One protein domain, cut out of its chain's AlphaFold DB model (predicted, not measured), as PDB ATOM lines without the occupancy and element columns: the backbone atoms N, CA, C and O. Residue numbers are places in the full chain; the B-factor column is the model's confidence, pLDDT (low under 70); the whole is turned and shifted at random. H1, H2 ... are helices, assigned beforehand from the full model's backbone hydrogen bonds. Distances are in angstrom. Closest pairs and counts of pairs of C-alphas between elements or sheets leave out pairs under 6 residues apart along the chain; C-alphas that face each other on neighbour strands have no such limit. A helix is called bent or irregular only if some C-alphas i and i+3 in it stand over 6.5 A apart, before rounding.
ATOM      1  N   MET A  33      -6.640  23.605 -45.665       64.06
ATOM      2  CA  MET A  33      -6.311  22.772 -46.829       64.06
ATOM      3  C   MET A  33      -4.804  22.591 -47.048       64.06
ATOM      4  O   MET A  33      -4.405  21.567 -47.592       64.06
ATOM      5  N   SER A  34      -3.969  23.540 -46.613       62.41
ATOM      6  CA  SER A  34      -2.504  23.423 -46.667       62.41
ATOM      7  C   SER A  34      -1.925  22.551 -45.551       62.41
ATOM      8  O   SER A  34      -0.933  21.864 -45.775       62.41
ATOM      9  N   VAL A  35      -2.551  22.534 -44.370       65.12
ATOM     10  CA  VAL A  35      -2.106  21.733 -43.212       65.12
ATOM     11  C   VAL A  35      -2.599  20.282 -43.301       65.12
ATOM     12  O   VAL A  35      -1.922  19.355 -42.852       65.12
ATOM     13  N   LEU A  36      -3.763  20.061 -43.921       71.88
ATOM     14  CA  LEU A  36      -4.412  18.752 -44.010       71.88
ATOM     15  C   LEU A  36      -3.515  17.629 -44.586       71.88
ATOM     16  O   LEU A  36      -3.508  16.551 -43.997       71.88
ATOM     17  N   PRO A  37      -2.715  17.825 -45.655       69.06
ATOM     18  CA  PRO A  37      -1.842  16.778 -46.192       69.06
ATOM     19  C   PRO A  37      -0.745  16.346 -45.211       69.06
ATOM     20  O   PRO A  37      -0.437  15.159 -45.124       69.06
ATOM     21  N   TYR A  38      -0.186  17.278 -44.433       69.25
ATOM     22  CA  TYR A  38       0.826  16.960 -43.419       69.25
ATOM     23  C   TYR A  38       0.210  16.139 -42.288       69.25
ATOM     24  O   TYR A  38       0.763  15.116 -41.884       69.25
ATOM     25  N   VAL A  39      -0.982  16.525 -41.832       72.50
ATOM     26  CA  VAL A  39      -1.707  15.780 -40.797       72.50
ATOM     27  C   VAL A  39      -2.140  14.401 -41.297       72.50
ATOM     28  O   VAL A  39      -2.051  13.437 -40.545       72.50
ATOM     29  N   LEU A  40      -2.575  14.272 -42.552       79.00
ATOM     30  CA  LEU A  40      -3.078  13.005 -43.094       79.00
ATOM     31  C   LEU A  40      -1.983  12.033 -43.545       79.00
ATOM     32  O   LEU A  40      -2.239  10.834 -43.581       79.00
ATOM     33  N   ILE A  41      -0.792  12.514 -43.910       75.62
ATOM     34  CA  ILE A  41       0.266  11.667 -44.487       75.62
ATOM     35  C   ILE A  41       1.453  11.544 -43.533       75.62
ATOM     36  O   ILE A  41       1.892  10.437 -43.223       75.62
ATOM     37  N   VAL A  42       1.959  12.668 -43.022       73.75
ATOM     38  CA  VAL A  42       3.169  12.682 -42.189       73.75
ATOM     39  C   VAL A  42       2.861  12.184 -40.778       73.75
ATOM     40  O   VAL A  42       3.608  11.363 -40.246       73.75
ATOM     41  N   SER A  43       1.728  12.589 -40.188       76.19
ATOM     42  CA  SER A  43       1.368  12.151 -38.830       76.19
ATOM     43  C   SER A  43       1.194  10.629 -38.706       76.19
ATOM     44  O   SER A  43       1.762  10.058 -37.772       76.19
ATOM     45  N   PRO A  44       0.479   9.927 -39.612       80.94
ATOM     46  CA  PRO A  44       0.354   8.475 -39.526       80.94
ATOM     47  C   PRO A  44       1.675   7.747 -39.769       80.94
ATOM     48  O   PRO A  44       1.925   6.740 -39.112       80.94
ATOM     49  N   MET A  45       2.548   8.255 -40.652       80.12
ATOM     50  CA  MET A  45       3.882   7.671 -40.849       80.12
ATOM     51  C   MET A  45       4.737   7.778 -39.581       80.12
ATOM     52  O   MET A  45       5.318   6.782 -39.156       80.12
ATOM     53  N   MET A  46       4.767   8.948 -38.933       77.75
ATOM     54  CA  MET A  46       5.485   9.140 -37.666       77.75
ATOM     55  C   MET A  46       4.922   8.248 -36.550       77.75
ATOM     56  O   MET A  46       5.683   7.626 -35.808       77.75
ATOM     57  N   ALA A  47       3.594   8.123 -36.466       80.94
ATOM     58  CA  ALA A  47       2.936   7.231 -35.512       80.94
ATOM     59  C   ALA A  47       3.254   5.750 -35.786       80.94
ATOM     60  O   ALA A  47       3.513   4.996 -34.849       80.94
ATOM     61  N   ALA A  48       3.293   5.333 -37.054       83.56
ATOM     62  CA  ALA A  48       3.660   3.976 -37.449       83.56
ATOM     63  C   ALA A  48       5.125   3.657 -37.119       83.56
ATOM     64  O   ALA A  48       5.409   2.570 -36.618       83.56
ATOM     65  N   MET A  49       6.047   4.604 -37.326       83.25
ATOM     66  CA  MET A  49       7.447   4.459 -36.908       83.25
ATOM     67  C   MET A  49       7.579   4.316 -35.391       83.25
ATOM     68  O   MET A  49       8.319   3.454 -34.920       83.25
ATOM     69  N   LEU A  50       6.831   5.111 -34.618       83.62
ATOM     70  CA  LEU A  50       6.814   4.997 -33.161       83.62
ATOM     71  C   LEU A  50       6.246   3.644 -32.712       83.62
ATOM     72  O   LEU A  50       6.846   2.967 -31.882       83.62
ATOM     73  N   ALA A  51       5.125   3.214 -33.292       84.94
ATOM     74  CA  ALA A  51       4.530   1.915 -32.999       84.94
ATOM     75  C   ALA A  51       5.491   0.768 -33.342       84.94
ATOM     76  O   ALA A  51       5.662  -0.152 -32.541       84.94
ATOM     77  N   PHE A  52       6.171   0.845 -34.491       87.12
ATOM     78  CA  PHE A  52       7.194  -0.121 -34.873       87.12
ATOM     79  C   PHE A  52       8.343  -0.144 -33.869       87.12
ATOM     80  O   PHE A  52       8.737  -1.225 -33.443       87.12
ATOM     81  N   HIS A  53       8.842   1.017 -33.436       85.94
ATOM     82  CA  HIS A  53       9.873   1.078 -32.404       85.94
ATOM     83  C   HIS A  53       9.415   0.384 -31.118       85.94
ATOM     84  O   HIS A  53      10.140  -0.473 -30.606       85.94
ATOM     85  N   ILE A  54       8.224   0.716 -30.614       83.81
ATOM     86  CA  ILE A  54       7.677   0.140 -29.381       83.81
ATOM     87  C   ILE A  54       7.563  -1.381 -29.514       83.81
ATOM     88  O   ILE A  54       8.004  -2.114 -28.633       83.81
ATOM     89  N   VAL A  55       7.022  -1.882 -30.627       86.00
ATOM     90  CA  VAL A  55       6.871  -3.326 -30.865       86.00
ATOM     91  C   VAL A  55       8.232  -4.010 -31.012       86.00
ATOM     92  O   VAL A  55       8.472  -5.042 -30.382       86.00
ATOM     93  N   ALA A  56       9.144  -3.437 -31.797       84.94
ATOM     94  CA  ALA A  56      10.480  -3.983 -32.001       84.94
ATOM     95  C   ALA A  56      11.266  -4.049 -30.685       84.94
ATOM     96  O   ALA A  56      11.963  -5.030 -30.428       84.94
ATOM     97  N   ARG A  57      11.106  -3.042 -29.821       81.06
ATOM     98  CA  ARG A  57      11.801  -2.972 -28.537       81.06
ATOM     99  C   ARG A  57      11.164  -3.865 -27.474       81.06
ATOM    100  O   ARG A  57      11.860  -4.675 -26.874       81.06
ATOM    101  N   LEU A  58       9.851  -3.757 -27.265       78.88
ATOM    102  CA  LEU A  58       9.153  -4.436 -26.168       78.88
ATOM    103  C   LEU A  58       8.783  -5.890 -26.483       78.88
ATOM    104  O   LEU A  58       8.790  -6.719 -25.577       78.88
ATOM    105  N   LYS A  59       8.453  -6.219 -27.742       83.00
ATOM    106  CA  LYS A  59       8.076  -7.590 -28.132       83.00
ATOM    107  C   LYS A  59       9.217  -8.367 -28.766       83.00
ATOM    108  O   LYS A  59       9.435  -9.516 -28.397       83.00
ATOM    109  N   LEU A  60       9.926  -7.762 -29.718       83.25
ATOM    110  CA  LEU A  60      10.971  -8.461 -30.477       83.25
ATOM    111  C   LEU A  60      12.355  -8.375 -29.821       83.25
ATOM    112  O   LEU A  60      13.266  -9.072 -30.260       83.25
ATOM    113  N   LYS A  61      12.510  -7.554 -28.770       82.75
ATOM    114  CA  LYS A  61      13.773  -7.336 -28.045       82.75
ATOM    115  C   LYS A  61      14.934  -6.963 -28.977       82.75
ATOM    116  O   LYS A  61      16.069  -7.377 -28.766       82.75
ATOM    117  N   PHE A  62      14.651  -6.213 -30.042       81.69
ATOM    118  CA  PHE A  62      15.685  -5.786 -30.980       81.69
ATOM    119  C   PHE A  62      16.630  -4.786 -30.328       81.69
ATOM    120  O   PHE A  62      16.183  -3.891 -29.610       81.69
ATOM    121  N   ASP A  63      17.918  -4.901 -30.642       81.50
ATOM    122  CA  ASP A  63      18.938  -3.914 -30.286       81.50
ATOM    123  C   ASP A  63      18.651  -2.568 -30.962       81.50
ATOM    124  O   ASP A  63      18.157  -2.528 -32.096       81.50
ATOM    125  N   SER A  64      19.020  -1.458 -30.314       75.00
ATOM    126  CA  SER A  64      18.741  -0.117 -30.850       75.00
ATOM    127  C   SER A  64      19.383   0.097 -32.228       75.00
ATOM    128  O   SER A  64      18.800   0.766 -33.071       75.00
ATOM    129  N   SER A  65      20.529  -0.530 -32.517       76.44
ATOM    130  CA  SER A  65      21.190  -0.456 -33.832       76.44
ATOM    131  C   SER A  65      20.349  -1.054 -34.966       76.44
ATOM    132  O   SER A  65      20.267  -0.479 -36.052       76.44
ATOM    133  N   LYS A  66      19.672  -2.181 -34.709       79.69
ATOM    134  CA  LYS A  66      18.764  -2.824 -35.671       79.69
ATOM    135  C   LYS A  66      17.510  -1.983 -35.869       79.69
ATOM    136  O   LYS A  66      17.079  -1.783 -37.000       79.69
ATOM    137  N   ILE A  67      16.964  -1.445 -34.775       81.81
ATOM    138  CA  ILE A  67      15.798  -0.556 -34.815       81.81
ATOM    139  C   ILE A  67      16.117   0.698 -35.637       81.81
ATOM    140  O   ILE A  67      15.338   1.045 -36.521       81.81
ATOM    141  N   ILE A  68      17.276   1.328 -35.419       77.38
ATOM    142  CA  ILE A  68      17.712   2.511 -36.172       77.38
ATOM    143  C   ILE A  68      17.824   2.198 -37.668       77.38
ATOM    144  O   ILE A  68      17.282   2.951 -38.472       77.38
ATOM    145  N   MET A  69      18.448   1.079 -38.059       77.81
ATOM    146  CA  MET A  69      18.511   0.686 -39.476       77.81
ATOM    147  C   MET A  69      17.118   0.513 -40.096       77.81
ATOM    148  O   MET A  69      16.873   1.000 -41.198       77.81
ATOM    149  N   CYS A  70      16.195  -0.143 -39.387       80.00
ATOM    150  CA  CYS A  70      14.830  -0.352 -39.873       80.00
ATOM    151  C   CYS A  70      14.009   0.942 -39.941       80.00
ATOM    152  O   CYS A  70      13.148   1.067 -40.808       80.00
ATOM    153  N   LEU A  71      14.262   1.898 -39.045       79.19
ATOM    154  CA  LEU A  71      13.555   3.179 -38.990       79.19
ATOM    155  C   LEU A  71      14.134   4.234 -39.935       79.19
ATOM    156  O   LEU A  71      13.411   5.147 -40.329       79.19
ATOM    157  N   TRP A  72      15.399   4.103 -40.341       75.31
ATOM    158  CA  TRP A  72      16.055   5.068 -41.222       75.31
ATOM    159  C   TRP A  72      15.331   5.193 -42.566       75.31
ATOM    160  O   TRP A  72      15.060   6.301 -43.023       75.31
ATOM    161  N   VAL A  73      15.002   4.066 -43.207       76.25
ATOM    162  CA  VAL A  73      14.363   4.070 -44.534       76.25
ATOM    163  C   VAL A  73      12.980   4.749 -44.500       76.25
ATOM    164  O   VAL A  73      12.768   5.668 -45.294       76.25
ATOM    165  N   PRO A  74      12.062   4.397 -43.575       76.38
ATOM    166  CA  PRO A  74      10.810   5.128 -43.390       76.38
ATOM    167  C   PRO A  74      11.014   6.611 -43.069       76.38
ATOM    168  O   PRO A  74      10.328   7.443 -43.654       76.38
ATOM    169  N   ALA A  75      11.978   6.955 -42.208       72.75
ATOM    170  CA  ALA A  75      12.239   8.343 -41.830       72.75
ATOM    171  C   ALA A  75      12.720   9.189 -43.021       72.75
ATOM    172  O   ALA A  75      12.224  10.297 -43.228       72.75
ATOM    173  N   LEU A  76      13.633   8.659 -43.846       73.56
ATOM    174  CA  LEU A  76      14.046   9.308 -45.092       73.56
ATOM    175  C   LEU A  76      12.870   9.487 -46.048       73.56
ATOM    176  O   LEU A  76      12.723  10.554 -46.637       73.56
ATOM    177  N   LEU A  77      12.021   8.467 -46.194       76.38
ATOM    178  CA  LEU A  77      10.844   8.562 -47.050       76.38
ATOM    179  C   LEU A  77       9.891   9.661 -46.558       76.38
ATOM    180  O   LEU A  77       9.411  10.454 -47.364       76.38
ATOM    181  N   THR A  78       9.663   9.757 -45.246       73.00
ATOM    182  CA  THR A  78       8.854  10.821 -44.643       73.00
ATOM    183  C   THR A  78       9.457  12.206 -44.891       73.00
ATOM    184  O   THR A  78       8.720  13.119 -45.259       73.00
ATOM    185  N   LEU A  79      10.781  12.361 -44.771       69.25
ATOM    186  CA  LEU A  79      11.480  13.615 -45.086       69.25
ATOM    187  C   LEU A  79      11.335  14.004 -46.561       69.25
ATOM    188  O   LEU A  79      11.060  15.161 -46.865       69.25
ATOM    189  N   VAL A  80      11.473  13.044 -47.480       72.69
ATOM    190  CA  VAL A  80      11.288  13.288 -48.918       72.69
ATOM    191  C   VAL A  80       9.846  13.699 -49.216       72.69
ATOM    192  O   VAL A  80       9.627  14.663 -49.945       72.69
ATOM    193  N   VAL A  81       8.855  13.014 -48.637       74.19
ATOM    194  CA  VAL A  81       7.439  13.371 -48.805       74.19
ATOM    195  C   VAL A  81       7.161  14.769 -48.256       74.19
ATOM    196  O   VAL A  81       6.516  15.555 -48.945       74.19
ATOM    197  N   ALA A  82       7.685  15.108 -47.075       70.00
ATOM    198  CA  ALA A  82       7.558  16.444 -46.500       70.00
ATOM    199  C   ALA A  82       8.178  17.516 -47.414       70.00
ATOM    200  O   ALA A  82       7.501  18.478 -47.762       70.00
ATOM    201  N   ALA A  83       9.400  17.298 -47.912       68.88
ATOM    202  CA  ALA A  83      10.064  18.222 -48.832       68.88
ATOM    203  C   ALA A  83       9.309  18.384 -50.166       68.88
ATOM    204  O   ALA A  83       9.237  19.479 -50.726       68.88
ATOM    205  N   VAL A  84       8.715  17.306 -50.690       72.31
ATOM    206  CA  VAL A  84       7.880  17.358 -51.901       72.31
ATOM    207  C   VAL A  84       6.572  18.105 -51.641       72.31
ATOM    208  O   VAL A  84       6.123  18.850 -52.516       72.31
ATOM    209  N   LEU A  85       5.952  17.920 -50.471       67.88
ATOM    210  CA  LEU A  85       4.760  18.665 -50.065       67.88
ATOM    211  C   LEU A  85       5.075  20.158 -49.921       67.88
ATOM    212  O   LEU A  85       4.353  20.958 -50.514       67.88
ATOM    213  N   ASP A  86       6.195  20.518 -49.283       63.53
ATOM    214  CA  ASP A  86       6.669  21.904 -49.161       63.53
ATOM    215  C   ASP A  86       6.902  22.520 -50.542       63.53
ATOM    216  O   ASP A  86       6.395  23.598 -50.855       63.53
ATOM    217  N   ALA A  87       7.607  21.806 -51.424       65.00
ATOM    218  CA  ALA A  87       7.883  22.268 -52.780       65.00
ATOM    219  C   ALA A  87       6.604  22.433 -53.618       65.00
ATOM    220  O   ALA A  87       6.517  23.352 -54.433       65.00
ATOM    221  N   LYS A  88       5.598  21.564 -53.446       64.25
ATOM    222  CA  LYS A  88       4.290  21.711 -54.110       64.25
ATOM    223  C   LYS A  88       3.496  22.883 -53.545       64.25
ATOM    224  O   LYS A  88       2.879  23.602 -54.331       64.25
ATOM    225  N   LEU A  89       3.549  23.105 -52.232       59.00
ATOM    226  CA  LEU A  89       2.967  24.285 -51.593       59.00
ATOM    227  C   LEU A  89       3.589  25.564 -52.171       59.00
ATOM    228  O   LEU A  89       2.869  26.470 -52.584       59.00
ATOM    229  N   LEU A  90       4.920  25.593 -52.288       55.28
ATOM    230  CA  LEU A  90       5.693  26.696 -52.867       55.28
ATOM    231  C   LEU A  90       5.453  26.883 -54.368       55.28
ATOM    232  O   LEU A  90       5.391  28.015 -54.825       55.28
ATOM    233  N   LYS A  91       5.263  25.813 -55.150       53.41
ATOM    234  CA  LYS A  91       4.938  25.919 -56.587       53.41
ATOM    235  C   LYS A  91       3.500  26.366 -56.852       53.41
ATOM    236  O   LYS A  91       3.256  27.034 -57.853       53.41
ATOM    237  N   GLY A  92       2.553  26.004 -55.983       51.81
ATOM    238  CA  GLY A  92       1.175  26.509 -56.037       51.81
ATOM    239  C   GLY A  92       1.083  28.003 -55.709       51.81
ATOM    240  O   GLY A  92       0.180  28.695 -56.182       51.81
ATOM    241  N   MET A  93       2.056  28.525 -54.961       50.88
ATOM    242  CA  MET A  93       2.301  29.955 -54.852       50.88
ATOM    243  C   MET A  93       3.019  30.431 -56.119       50.88
ATOM    244  O   MET A  93       4.243  30.448 -56.177       50.88
ATOM    245  N   HIS A  94       2.274  30.834 -57.155       46.94
ATOM    246  CA  HIS A  94       2.867  31.608 -58.253       46.94
ATOM    247  C   HIS A  94       3.735  32.722 -57.649       46.94
ATOM    248  O   HIS A  94       3.173  33.546 -56.912       46.94
ATOM    249  N   PRO A  95       5.055  32.757 -57.920       38.91
ATOM    250  CA  PRO A  95       5.918  33.765 -57.340       38.91
ATOM    251  C   PRO A  95       5.431  35.085 -57.909       38.91
ATOM    252  O   PRO A  95       5.462  35.256 -59.130       38.91
ATOM    253  N   PRO A 112       8.577  41.728 -34.791       45.19
ATOM    254  CA  PRO A 112       8.599  40.675 -33.778       45.19
ATOM    255  C   PRO A 112       8.163  39.301 -34.299       45.19
ATOM    256  O   PRO A 112       8.456  38.307 -33.650       45.19
ATOM    257  N   VAL A 113       7.496  39.200 -35.457       45.00
ATOM    258  CA  VAL A 113       7.033  37.894 -35.971       45.00
ATOM    259  C   VAL A 113       8.182  37.089 -36.575       45.00
ATOM    260  O   VAL A 113       8.241  35.883 -36.369       45.00
ATOM    261  N   LYS A 114       9.126  37.740 -37.271       43.00
ATOM    262  CA  LYS A 114      10.273  37.065 -37.905       43.00
ATOM    263  C   LYS A 114      11.314  36.625 -36.868       43.00
ATOM    264  O   LYS A 114      11.815  35.507 -36.956       43.00
ATOM    265  N   ASP A 115      11.538  37.457 -35.849       48.28
ATOM    266  CA  ASP A 115      12.455  37.167 -34.740       48.28
ATOM    267  C   ASP A 115      11.876  36.115 -33.772       48.28
ATOM    268  O   ASP A 115      12.596  35.232 -33.302       48.28
ATOM    269  N   ALA A 116      10.556  36.134 -33.523       50.00
ATOM    270  CA  ALA A 116       9.886  35.075 -32.764       50.00
ATOM    271  C   ALA A 116       9.869  33.744 -33.531       50.00
ATOM    272  O   ALA A 116      10.079  32.697 -32.922       50.00
ATOM    273  N   LEU A 117       9.681  33.768 -34.859       52.84
ATOM    274  CA  LEU A 117       9.763  32.566 -35.693       52.84
ATOM    275  C   LEU A 117      11.146  31.921 -35.610       52.84
ATOM    276  O   LEU A 117      11.247  30.724 -35.352       52.84
ATOM    277  N   SER A 118      12.213  32.711 -35.786       57.19
ATOM    278  CA  SER A 118      13.575  32.175 -35.717       57.19
ATOM    279  C   SER A 118      13.920  31.677 -34.316       57.19
ATOM    280  O   SER A 118      14.556  30.637 -34.183       57.19
ATOM    281  N   GLY A 119      13.467  32.377 -33.268       60.38
ATOM    282  CA  GLY A 119      13.666  31.959 -31.880       60.38
ATOM    283  C   GLY A 119      12.967  30.638 -31.551       60.38
ATOM    284  O   GLY A 119      13.573  29.767 -30.930       60.38
ATOM    285  N   ILE A 120      11.727  30.459 -32.024       63.66
ATOM    286  CA  ILE A 120      10.997  29.196 -31.891       63.66
ATOM    287  C   ILE A 120      11.771  28.100 -32.622       63.66
ATOM    288  O   ILE A 120      12.189  27.158 -31.967       63.66
ATOM    289  N   VAL A 121      12.080  28.257 -33.914       63.19
ATOM    290  CA  VAL A 121      12.807  27.239 -34.702       63.19
ATOM    291  C   VAL A 121      14.133  26.829 -34.051       63.19
ATOM    292  O   VAL A 121      14.432  25.640 -33.979       63.19
ATOM    293  N   VAL A 122      14.911  27.775 -33.517       67.19
ATOM    294  CA  VAL A 122      16.174  27.468 -32.823       67.19
ATOM    295  C   VAL A 122      15.934  26.678 -31.533       67.19
ATOM    296  O   VAL A 122      16.590  25.657 -31.321       67.19
ATOM    297  N   LEU A 123      14.975  27.088 -30.693       68.44
ATOM    298  CA  LEU A 123      14.596  26.328 -29.494       68.44
ATOM    299  C   LEU A 123      14.080  24.927 -29.848       68.44
ATOM    300  O   LEU A 123      14.343  23.977 -29.114       68.44
ATOM    301  N   CYS A 124      13.403  24.786 -30.990       67.62
ATOM    302  CA  CYS A 124      12.923  23.510 -31.506       67.62
ATOM    303  C   CYS A 124      14.062  22.583 -31.935       67.62
ATOM    304  O   CYS A 124      14.084  21.412 -31.571       67.62
ATOM    305  N   VAL A 125      15.033  23.093 -32.693       70.69
ATOM    306  CA  VAL A 125      16.198  22.300 -33.114       70.69
ATOM    307  C   VAL A 125      17.010  21.865 -31.895       70.69
ATOM    308  O   VAL A 125      17.411  20.704 -31.806       70.69
ATOM    309  N   LEU A 126      17.195  22.764 -30.925       73.38
ATOM    310  CA  LEU A 126      17.892  22.455 -29.678       73.38
ATOM    311  C   LEU A 126      17.150  21.401 -28.848       73.38
ATOM    312  O   LEU A 126      17.790  20.480 -28.345       73.38
ATOM    313  N   SER A 127      15.821  21.478 -28.728       73.12
ATOM    314  CA  SER A 127      15.044  20.497 -27.961       73.12
ATOM    315  C   SER A 127      15.095  19.104 -28.598       73.12
ATOM    316  O   SER A 127      15.333  18.128 -27.887       73.12
ATOM    317  N   VAL A 128      14.957  19.001 -29.928       75.69
ATOM    318  CA  VAL A 128      15.085  17.729 -30.660       75.69
ATOM    319  C   VAL A 128      16.492  17.177 -30.498       75.69
ATOM    320  O   VAL A 128      16.648  15.997 -30.206       75.69
ATOM    321  N   PHE A 129      17.520  18.016 -30.630       74.94
ATOM    322  CA  PHE A 129      18.907  17.590 -30.475       74.94
ATOM    323  C   PHE A 129      19.195  17.042 -29.070       74.94
ATOM    324  O   PHE A 129      19.817  15.985 -28.928       74.94
ATOM    325  N   VAL A 130      18.702  17.717 -28.028       78.88
ATOM    326  CA  VAL A 130      18.834  17.269 -26.635       78.88
ATOM    327  C   VAL A 130      18.082  15.956 -26.411       78.88
ATOM    328  O   VAL A 130      18.644  15.031 -25.826       78.88
ATOM    329  N   LEU A 131      16.850  15.838 -26.917       77.56
ATOM    330  CA  LEU A 131      16.046  14.616 -26.826       77.56
ATOM    331  C   LEU A 131      16.720  13.438 -27.537       77.56
ATOM    332  O   LEU A 131      16.852  12.369 -26.952       77.56
ATOM    333  N   VAL A 132      17.219  13.635 -28.757       77.31
ATOM    334  CA  VAL A 132      17.937  12.596 -29.512       77.31
ATOM    335  C   VAL A 132      19.198  12.165 -28.768       77.31
ATOM    336  O   VAL A 132      19.434  10.968 -28.610       77.31
ATOM    337  N   SER A 133      19.973  13.120 -28.253       76.88
ATOM    338  CA  SER A 133      21.176  12.828 -27.468       76.88
ATOM    339  C   SER A 133      20.839  12.012 -26.217       76.88
ATOM    340  O   SER A 133      21.475  10.992 -25.956       76.88
ATOM    341  N   ALA A 134      19.791  12.397 -25.482       79.19
ATOM    342  CA  ALA A 134      19.313  11.654 -24.318       79.19
ATOM    343  C   ALA A 134      18.882  10.226 -24.686       79.19
ATOM    344  O   ALA A 134      19.250   9.276 -23.994       79.19
ATOM    345  N   CYS A 135      18.172  10.045 -25.801       80.88
ATOM    346  CA  CYS A 135      17.743   8.722 -26.243       80.88
ATOM    347  C   CYS A 135      18.940   7.834 -26.651       80.88
ATOM    348  O   CYS A 135      18.920   6.637 -26.378       80.88
ATOM    349  N   VAL A 136      20.015   8.399 -27.222       79.19
ATOM    350  CA  VAL A 136      21.259   7.659 -27.526       79.19
ATOM    351  C   VAL A 136      21.965   7.185 -26.251       79.19
ATOM    352  O   VAL A 136      22.406   6.037 -26.188       79.19
ATOM    353  N   PHE A 137      22.039   8.023 -25.212       81.94
ATOM    354  CA  PHE A 137      22.606   7.615 -23.919       81.94
ATOM    355  C   PHE A 137      21.771   6.517 -23.242       81.94
ATOM    356  O   PHE A 137      22.324   5.539 -22.734       81.94
ATOM    357  N   LEU A 138      20.440   6.636 -23.278       83.69
ATOM    358  CA  LEU A 138      19.527   5.630 -22.724       83.69
ATOM    359  C   LEU A 138      19.594   4.302 -23.488       83.69
ATOM    360  O   LEU A 138      19.515   3.241 -22.867       83.69
ATOM    361  N   ALA A 139      19.810   4.342 -24.806       80.06
ATOM    362  CA  ALA A 139      19.919   3.153 -25.646       80.06
ATOM    363  C   ALA A 139      21.042   2.211 -25.191       80.06
ATOM    364  O   ALA A 139      20.869   0.991 -25.222       80.06
ATOM    365  N   TYR A 140      22.179   2.744 -24.727       83.12
ATOM    366  CA  TYR A 140      23.279   1.921 -24.215       83.12
ATOM    367  C   TYR A 140      22.853   1.094 -22.992       83.12
ATOM    368  O   TYR A 140      23.006  -0.131 -22.984       83.12
ATOM    369  N   HIS A 141      22.258   1.742 -21.987       82.94
ATOM    370  CA  HIS A 141      21.791   1.067 -20.773       82.94
ATOM    371  C   HIS A 141      20.621   0.117 -21.051       82.94
ATOM    372  O   HIS A 141      20.603  -1.002 -20.540       82.94
ATOM    373  N   ALA A 142      19.694   0.510 -21.923       81.38
ATOM    374  CA  ALA A 142      18.579  -0.333 -22.338       81.38
ATOM    375  C   ALA A 142      19.046  -1.592 -23.094       81.38
ATOM    376  O   ALA A 142      18.522  -2.681 -22.864       81.38
ATOM    377  N   ASN A 143      20.083  -1.487 -23.938       81.50
ATOM    378  CA  ASN A 143      20.682  -2.652 -24.598       81.50
ATOM    379  C   ASN A 143      21.312  -3.615 -23.579       81.50
ATOM    380  O   ASN A 143      21.130  -4.827 -23.694       81.50
ATOM    381  N   GLN A 144      21.989  -3.102 -22.545       84.12
ATOM    382  CA  GLN A 144      22.520  -3.957 -21.479       84.12
ATOM    383  C   GLN A 144      21.411  -4.701 -20.717       84.12
ATOM    384  O   GLN A 144      21.577  -5.878 -20.405       84.12
ATOM    385  N   GLU A 145      20.275  -4.064 -20.430       82.69
ATOM    386  CA  GLU A 145      19.134  -4.744 -19.796       82.69
ATOM    387  C   GLU A 145      18.539  -5.837 -20.686       82.69
ATOM    388  O   GLU A 145      18.321  -6.960 -20.233       82.69
ATOM    389  N   ILE A 146      18.357  -5.553 -21.976       78.69
ATOM    390  CA  ILE A 146      17.802  -6.523 -22.926       78.69
ATOM    391  C   ILE A 146      18.710  -7.747 -23.063       78.69
ATOM    392  O   ILE A 146      18.206  -8.872 -23.067       78.69
ATOM    393  N   THR A 147      20.035  -7.558 -23.089       80.81
ATOM    394  CA  THR A 147      20.985  -8.687 -23.096       80.81
ATOM    395  C   THR A 147      20.916  -9.544 -21.829       80.81
ATOM    396  O   THR A 147      21.209 -10.734 -21.888       80.81
ATOM    397  N   LYS A 148      20.457  -8.984 -20.698       84.06
ATOM    398  CA  LYS A 148      20.193  -9.717 -19.446       84.06
ATOM    399  C   LYS A 148      18.822 -10.411 -19.431       84.06
ATOM    400  O   LYS A 148      18.503 -11.117 -18.479       84.06
ATOM    401  N   GLY A 149      18.022 -10.256 -20.488       76.25
ATOM    402  CA  GLY A 149      16.796 -11.015 -20.736       76.25
ATOM    403  C   GLY A 149      15.500 -10.362 -20.251       76.25
ATOM    404  O   GLY A 149      14.421 -10.808 -20.665       76.25
ATOM    405  N   THR A 150      15.572  -9.289 -19.461       71.94
ATOM    406  CA  THR A 150      14.411  -8.610 -18.868       71.94
ATOM    407  C   THR A 150      14.300  -7.149 -19.324       71.94
ATOM    408  O   THR A 150      15.288  -6.418 -19.295       71.94
ATOM    409  N   PRO A 151      13.105  -6.686 -19.747       71.56
ATOM    410  CA  PRO A 151      12.870  -5.266 -19.976       71.56
ATOM    411  C   PRO A 151      12.828  -4.552 -18.621       71.56
ATOM    412  O   PRO A 151      11.916  -4.778 -17.825       71.56
ATOM    413  N   GLY A 152      13.841  -3.737 -18.340       81.31
ATOM    414  CA  GLY A 152      13.934  -2.966 -17.108       81.31
ATOM    415  C   GLY A 152      13.541  -1.494 -17.292       81.31
ATOM    416  O   GLY A 152      13.016  -1.095 -18.342       81.31
ATOM    417  N   PRO A 153      13.748  -0.665 -16.255       85.81
ATOM    418  CA  PRO A 153      13.386   0.751 -16.267       85.81
ATOM    419  C   PRO A 153      14.075   1.551 -17.382       85.81
ATOM    420  O   PRO A 153      13.495   2.528 -17.858       85.81
ATOM    421  N   TRP A 154      15.260   1.142 -17.851       82.81
ATOM    422  CA  TRP A 154      15.975   1.860 -18.911       82.81
ATOM    423  C   TRP A 154      15.304   1.692 -20.276       82.81
ATOM    424  O   TRP A 154      15.251   2.646 -21.048       82.81
ATOM    425  N   VAL A 155      14.709   0.525 -20.550       80.38
ATOM    426  CA  VAL A 155      13.920   0.293 -21.775       80.38
ATOM    427  C   VAL A 155      12.656   1.161 -21.794       80.38
ATOM    428  O   VAL A 155      12.287   1.717 -22.832       80.38
ATOM    429  N   ILE A 156      12.000   1.318 -20.638       83.00
ATOM    430  CA  ILE A 156      10.831   2.198 -20.497       83.00
ATOM    431  C   ILE A 156      11.253   3.657 -20.701       83.00
ATOM    432  O   ILE A 156      10.618   4.367 -21.478       83.00
ATOM    433  N   ALA A 157      12.350   4.088 -20.069       84.00
ATOM    434  CA  ALA A 157      12.880   5.441 -20.218       84.00
ATOM    435  C   ALA A 157      13.267   5.765 -21.673       84.00
ATOM    436  O   ALA A 157      12.914   6.834 -22.168       84.00
ATOM    437  N   GLU A 158      13.921   4.841 -22.385       82.19
ATOM    438  CA  GLU A 158      14.232   4.974 -23.819       82.19
ATOM    439  C   GLU A 158      12.947   5.140 -24.643       82.19
ATOM    440  O   GLU A 158      12.825   6.069 -25.439       82.19
ATOM    441  N   THR A 159      11.944   4.295 -24.397       80.75
ATOM    442  CA  THR A 159      10.671   4.331 -25.131       80.75
ATOM    443  C   THR A 159       9.913   5.644 -24.897       80.75
ATOM    444  O   THR A 159       9.369   6.229 -25.838       80.75
ATOM    445  N   VAL A 160       9.897   6.140 -23.656       84.81
ATOM    446  CA  VAL A 160       9.292   7.436 -23.304       84.81
ATOM    447  C   VAL A 160      10.069   8.587 -23.946       84.81
ATOM    448  O   VAL A 160       9.445   9.484 -24.508       84.81
ATOM    449  N   CYS A 161      11.405   8.536 -23.932       84.94
ATOM    450  CA  CYS A 161      12.267   9.523 -24.586       84.94
ATOM    451  C   CYS A 161      11.948   9.635 -26.080       84.94
ATOM    452  O   CYS A 161      11.695  10.733 -26.581       84.94
ATOM    453  N   VAL A 162      11.872   8.505 -26.791       80.19
ATOM    454  CA  VAL A 162      11.583   8.523 -28.230       80.19
ATOM    455  C   VAL A 162      10.142   8.954 -28.510       80.19
ATOM    456  O   VAL A 162       9.905   9.725 -29.438       80.19
ATOM    457  N   SER A 163       9.181   8.547 -27.678       80.69
ATOM    458  CA  SER A 163       7.789   9.009 -27.790       80.69
ATOM    459  C   SER A 163       7.679  10.528 -27.623       80.69
ATOM    460  O   SER A 163       6.990  11.187 -28.401       80.69
ATOM    461  N   ALA A 164       8.395  11.097 -26.647       82.19
ATOM    462  CA  ALA A 164       8.457  12.536 -26.433       82.19
ATOM    463  C   ALA A 164       9.104  13.253 -27.625       82.19
ATOM    464  O   ALA A 164       8.558  14.247 -28.098       82.19
ATOM    465  N   ALA A 165      10.200  12.718 -28.171       80.50
ATOM    466  CA  ALA A 165      10.849  13.267 -29.362       80.50
ATOM    467  C   ALA A 165       9.907  13.295 -30.579       80.50
ATOM    468  O   ALA A 165       9.835  14.302 -31.282       80.50
ATOM    469  N   VAL A 166       9.135  12.224 -30.802       80.00
ATOM    470  CA  VAL A 166       8.144  12.157 -31.888       80.00
ATOM    471  C   VAL A 166       7.002  13.150 -31.669       80.00
ATOM    472  O   VAL A 166       6.628  13.857 -32.603       80.00
ATOM    473  N   ALA A 167       6.460  13.245 -30.452       80.19
ATOM    474  CA  ALA A 167       5.396  14.199 -30.132       80.19
ATOM    475  C   ALA A 167       5.849  15.652 -30.346       80.19
ATOM    476  O   ALA A 167       5.127  16.460 -30.927       80.19
ATOM    477  N   VAL A 168       7.075  15.955 -29.925       79.38
ATOM    478  CA  VAL A 168       7.720  17.253 -30.117       79.38
ATOM    479  C   VAL A 168       7.917  17.548 -31.612       79.38
ATOM    480  O   VAL A 168       7.532  18.619 -32.073       79.38
ATOM    481  N   ALA A 169       8.396  16.583 -32.404       75.12
ATOM    482  CA  ALA A 169       8.524  16.728 -33.856       75.12
ATOM    483  C   ALA A 169       7.175  16.966 -34.565       75.12
ATOM    484  O   ALA A 169       7.090  17.795 -35.470       75.12
ATOM    485  N   LEU A 170       6.107  16.284 -34.142       74.44
ATOM    486  CA  LEU A 170       4.757  16.504 -34.673       74.44
ATOM    487  C   LEU A 170       4.229  17.896 -34.331       74.44
ATOM    488  O   LEU A 170       3.672  18.568 -35.198       74.44
ATOM    489  N   LEU A 171       4.430  18.346 -33.091       76.31
ATOM    490  CA  LEU A 171       4.071  19.700 -32.688       76.31
ATOM    491  C   LEU A 171       4.818  20.738 -33.537       76.31
ATOM    492  O   LEU A 171       4.220  21.729 -33.944       76.31
ATOM    493  N   TYR A 172       6.085  20.481 -33.876       74.38
ATOM    494  CA  TYR A 172       6.855  21.357 -34.759       74.38
ATOM    495  C   TYR A 172       6.331  21.401 -36.178       74.38
ATOM    496  O   TYR A 172       6.136  22.496 -36.699       74.38
ATOM    497  N   LEU A 173       6.028  20.251 -36.775       71.69
ATOM    498  CA  LEU A 173       5.396  20.216 -38.091       71.69
ATOM    499  C   LEU A 173       4.063  20.976 -38.087       71.69
ATOM    500  O   LEU A 173       3.772  21.706 -39.029       71.69
ATOM    501  N   LEU A 174       3.267  20.871 -37.019       72.69
ATOM    502  CA  LEU A 174       2.021  21.632 -36.876       72.69
ATOM    503  C   LEU A 174       2.263  23.141 -36.740       72.69
ATOM    504  O   LEU A 174       1.561  23.926 -37.374       72.69
ATOM    505  N   CYS A 175       3.239  23.560 -35.934       72.06
ATOM    506  CA  CYS A 175       3.575  24.974 -35.767       72.06
ATOM    507  C   CYS A 175       4.109  25.592 -37.062       72.06
ATOM    508  O   CYS A 175       3.647  26.664 -37.449       72.06
ATOM    509  N   ASP A 176       5.036  24.913 -37.736       70.69
ATOM    510  CA  ASP A 176       5.630  25.369 -38.992       70.69
ATOM    511  C   ASP A 176       4.573  25.452 -40.099       70.69
ATOM    512  O   ASP A 176       4.354  26.512 -40.681       70.69
ATOM    513  N   THR A 177       3.787  24.388 -40.293       68.38
ATOM    514  CA  THR A 177       2.698  24.397 -41.282       68.38
ATOM    515  C   THR A 177       1.642  25.454 -40.970       68.38
ATOM    516  O   THR A 177       1.129  26.087 -41.895       68.38
ATOM    517  N   PHE A 178       1.325  25.708 -39.697       69.06
ATOM    518  CA  PHE A 178       0.421  26.786 -39.300       69.06
ATOM    519  C   PHE A 178       0.996  28.167 -39.626       69.06
ATOM    520  O   PHE A 178       0.278  29.008 -40.166       69.06
ATOM    521  N   GLN A 179       2.280  28.401 -39.350       66.69
ATOM    522  CA  GLN A 179       2.955  29.662 -39.659       66.69
ATOM    523  C   GLN A 179       3.060  29.895 -41.165       66.69
ATOM    524  O   GLN A 179       2.651  30.951 -41.643       66.69
ATOM    525  N   VAL A 180       3.519  28.899 -41.927       63.53
ATOM    526  CA  VAL A 180       3.548  28.948 -43.395       63.53
ATOM    527  C   VAL A 180       2.147  29.238 -43.927       63.53
ATOM    528  O   VAL A 180       1.965  30.130 -44.752       63.53
ATOM    529  N   SER A 181       1.126  28.569 -43.395       62.84
ATOM    530  CA  SER A 181      -0.260  28.794 -43.806       62.84
ATOM    531  C   SER A 181      -0.778  30.192 -43.450       62.84
ATOM    532  O   SER A 181      -1.530  30.771 -44.234       62.84
ATOM    533  N   GLN A 182      -0.380  30.764 -42.309       65.38
ATOM    534  CA  GLN A 182      -0.693  32.155 -41.964       65.38
ATOM    535  C   GLN A 182      -0.026  33.140 -42.922       65.38
ATOM    536  O   GLN A 182      -0.694  34.044 -43.416       65.38
ATOM    537  N   VAL A 183       1.256  32.940 -43.237       64.12
ATOM    538  CA  VAL A 183       1.986  33.786 -44.189       64.12
ATOM    539  C   VAL A 183       1.332  33.723 -45.570       64.12
ATOM    540  O   VAL A 183       1.057  34.759 -46.172       64.12
ATOM    541  N   VAL A 184       1.004  32.521 -46.053       63.00
ATOM    542  CA  VAL A 184       0.283  32.320 -47.322       63.00
ATOM    543  C   VAL A 184      -1.069  33.031 -47.306       63.00
ATOM    544  O   VAL A 184      -1.436  33.699 -48.272       63.00
ATOM    545  N   TYR A 185      -1.805  32.917 -46.203       65.88
ATOM    546  CA  TYR A 185      -3.099  33.563 -46.040       65.88
ATOM    547  C   TYR A 185      -3.007  35.093 -46.068       65.88
ATOM    548  O   TYR A 185      -3.794  35.743 -46.760       65.88
ATOM    549  N   ASP A 186      -2.048  35.671 -45.349       65.62
ATOM    550  CA  ASP A 186      -1.853  37.118 -45.315       65.62
ATOM    551  C   ASP A 186      -1.381  37.655 -46.675       65.62
ATOM    552  O   ASP A 186      -1.826  38.728 -47.098       65.62
ATOM    553  N   LEU A 187      -0.566  36.893 -47.413       63.31
ATOM    554  CA  LEU A 187      -0.164  37.225 -48.782       63.31
ATOM    555  C   LEU A 187      -1.348  37.190 -49.762       63.31
ATOM    556  O   LEU A 187      -1.529  38.139 -50.531       63.31
ATOM    557  N   ASP A 188      -2.180  36.143 -49.724       65.88
ATOM    558  CA  ASP A 188      -3.369  36.031 -50.584       65.88
ATOM    559  C   ASP A 188      -4.393  37.136 -50.273       65.88
ATOM    560  O   ASP A 188      -4.926  37.785 -51.179       65.88
ATOM    561  N   TYR A 189      -4.612  37.431 -48.987       66.56
ATOM    562  CA  TYR A 189      -5.471  38.537 -48.567       66.56
ATOM    563  C   TYR A 189      -4.938  39.889 -49.056       66.56
ATOM    564  O   TYR A 189      -5.695  40.681 -49.622       66.56
ATOM    565  N   SER A 190      -3.636  40.140 -48.904       67.19
ATOM    566  CA  SER A 190      -2.994  41.381 -49.353       67.19
ATOM    567  C   SER A 190      -3.062  41.551 -50.872       67.19
ATOM    568  O   SER A 190      -3.300  42.656 -51.365       67.19
ATOM    569  N   ARG A 191      -2.912  40.463 -51.641       64.94
ATOM    570  CA  ARG A 191      -3.092  40.472 -53.103       64.94
ATOM    571  C   ARG A 191      -4.531  40.831 -53.477       64.94
ATOM    572  O   ARG A 191      -4.734  41.736 -54.283       64.94
ATOM    573  N   LYS A 192      -5.524  40.180 -52.863       67.75
ATOM    574  CA  LYS A 192      -6.951  40.475 -53.097       67.75
ATOM    575  C   LYS A 192      -7.309  41.914 -52.735       67.75
ATOM    576  O   LYS A 192      -8.089  42.542 -53.444       67.75
ATOM    577  N   LEU A 193      -6.720  42.447 -51.666       69.00
ATOM    578  CA  LEU A 193      -6.916  43.835 -51.263       69.00
ATOM    579  C   LEU A 193      -6.333  44.816 -52.293       69.00
ATOM    580  O   LEU A 193      -6.996  45.790 -52.624       69.00
ATOM    581  N   ARG A 194      -5.147  44.538 -52.858       68.62
ATOM    582  CA  ARG A 194      -4.565  45.369 -53.930       68.62
ATOM    583  C   ARG A 194      -5.426  45.388 -55.191       68.62
ATOM    584  O   ARG A 194      -5.684  46.468 -55.718       68.62
TER     585      ARG A 194
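What this domain is: This is residues 33 to 95 and 112 to 194 of the 216 residues of an uncharacterized protein of Neorickettsia sp. 179522 (UniProt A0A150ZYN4). Two long helical hairpins, H1 with H2 and H3 with H4, stand side by side along one axis as a loose bundle of four helices. H3 splays away from H4 toward its first residue, and residues 189 to 194 of H4 stick out at one end. The printed part has 146 residues with four named helices, in the order H1, H2, H3, H4, and no named strand; its class is all helix. The outline is a rod of 70 by 28 by 17 A, loose, with a radius of gyration of the C-alphas of 18.8 A.

How they stand to each other: H1, residues 33 to 58, and H2, residues 64 to 92, form a hairpin and touch, closest at the C-alphas of Val 42 and Thr 78, 6.5 A apart, at a shallow tilt of 2 degrees. H3, residues 112 to 147, is close to H2 but not clearly touching, closest at the C-alphas of Ser 64 and Ala 139, 6.3 A apart. H4, residues 153 to 194, forms a hairpin with H3 and touches it with residues 154 to 172 alone, closest at the C-alphas of Ala 142 and Val 155, 4.7 A apart, at a shallow tilt of 20 degrees. H4 touches H1 too, opposite ways at 6 degrees, closest at the C-alphas of Val 35 and Thr 177, 5.8 A apart. H2 and H4 are near each other; H1 and H3 are apart. Every O i to N i+4 pair is within hydrogen-bond range in H4, against 18 of 22 in H1, 23 of 25 in H2 and 30 of 32 in H3.

Where its parts are: H1 begins at C-alpha 33 (-6.311, 22.772, -46.829), spans 37.5 A and is only just irregular, with C-alphas 34 and 37 6.7 A apart. H2 spans 40.6 A with a kink of 36 degrees near residue 71, H3 52.0 A with a kink of 29 degrees near residue 141. H4 spans 61.1 A, ending at C-alpha 194 (-4.565, 45.369, -53.930).

The domain as a whole: The C-alphas farthest apart, of Lys 148 and Arg 194, are 69.5 A apart. Residues 96 to 111 are not printed, and C-alphas 95 and 112 are 24.7 A apart across this cut. The links H1 to H2 and H3 to H4 are tight. Mean pLDDT of the printed part is 73.0; 49 residues are under 70, among them 85 to 95, 112 to 124 and 177 to 194.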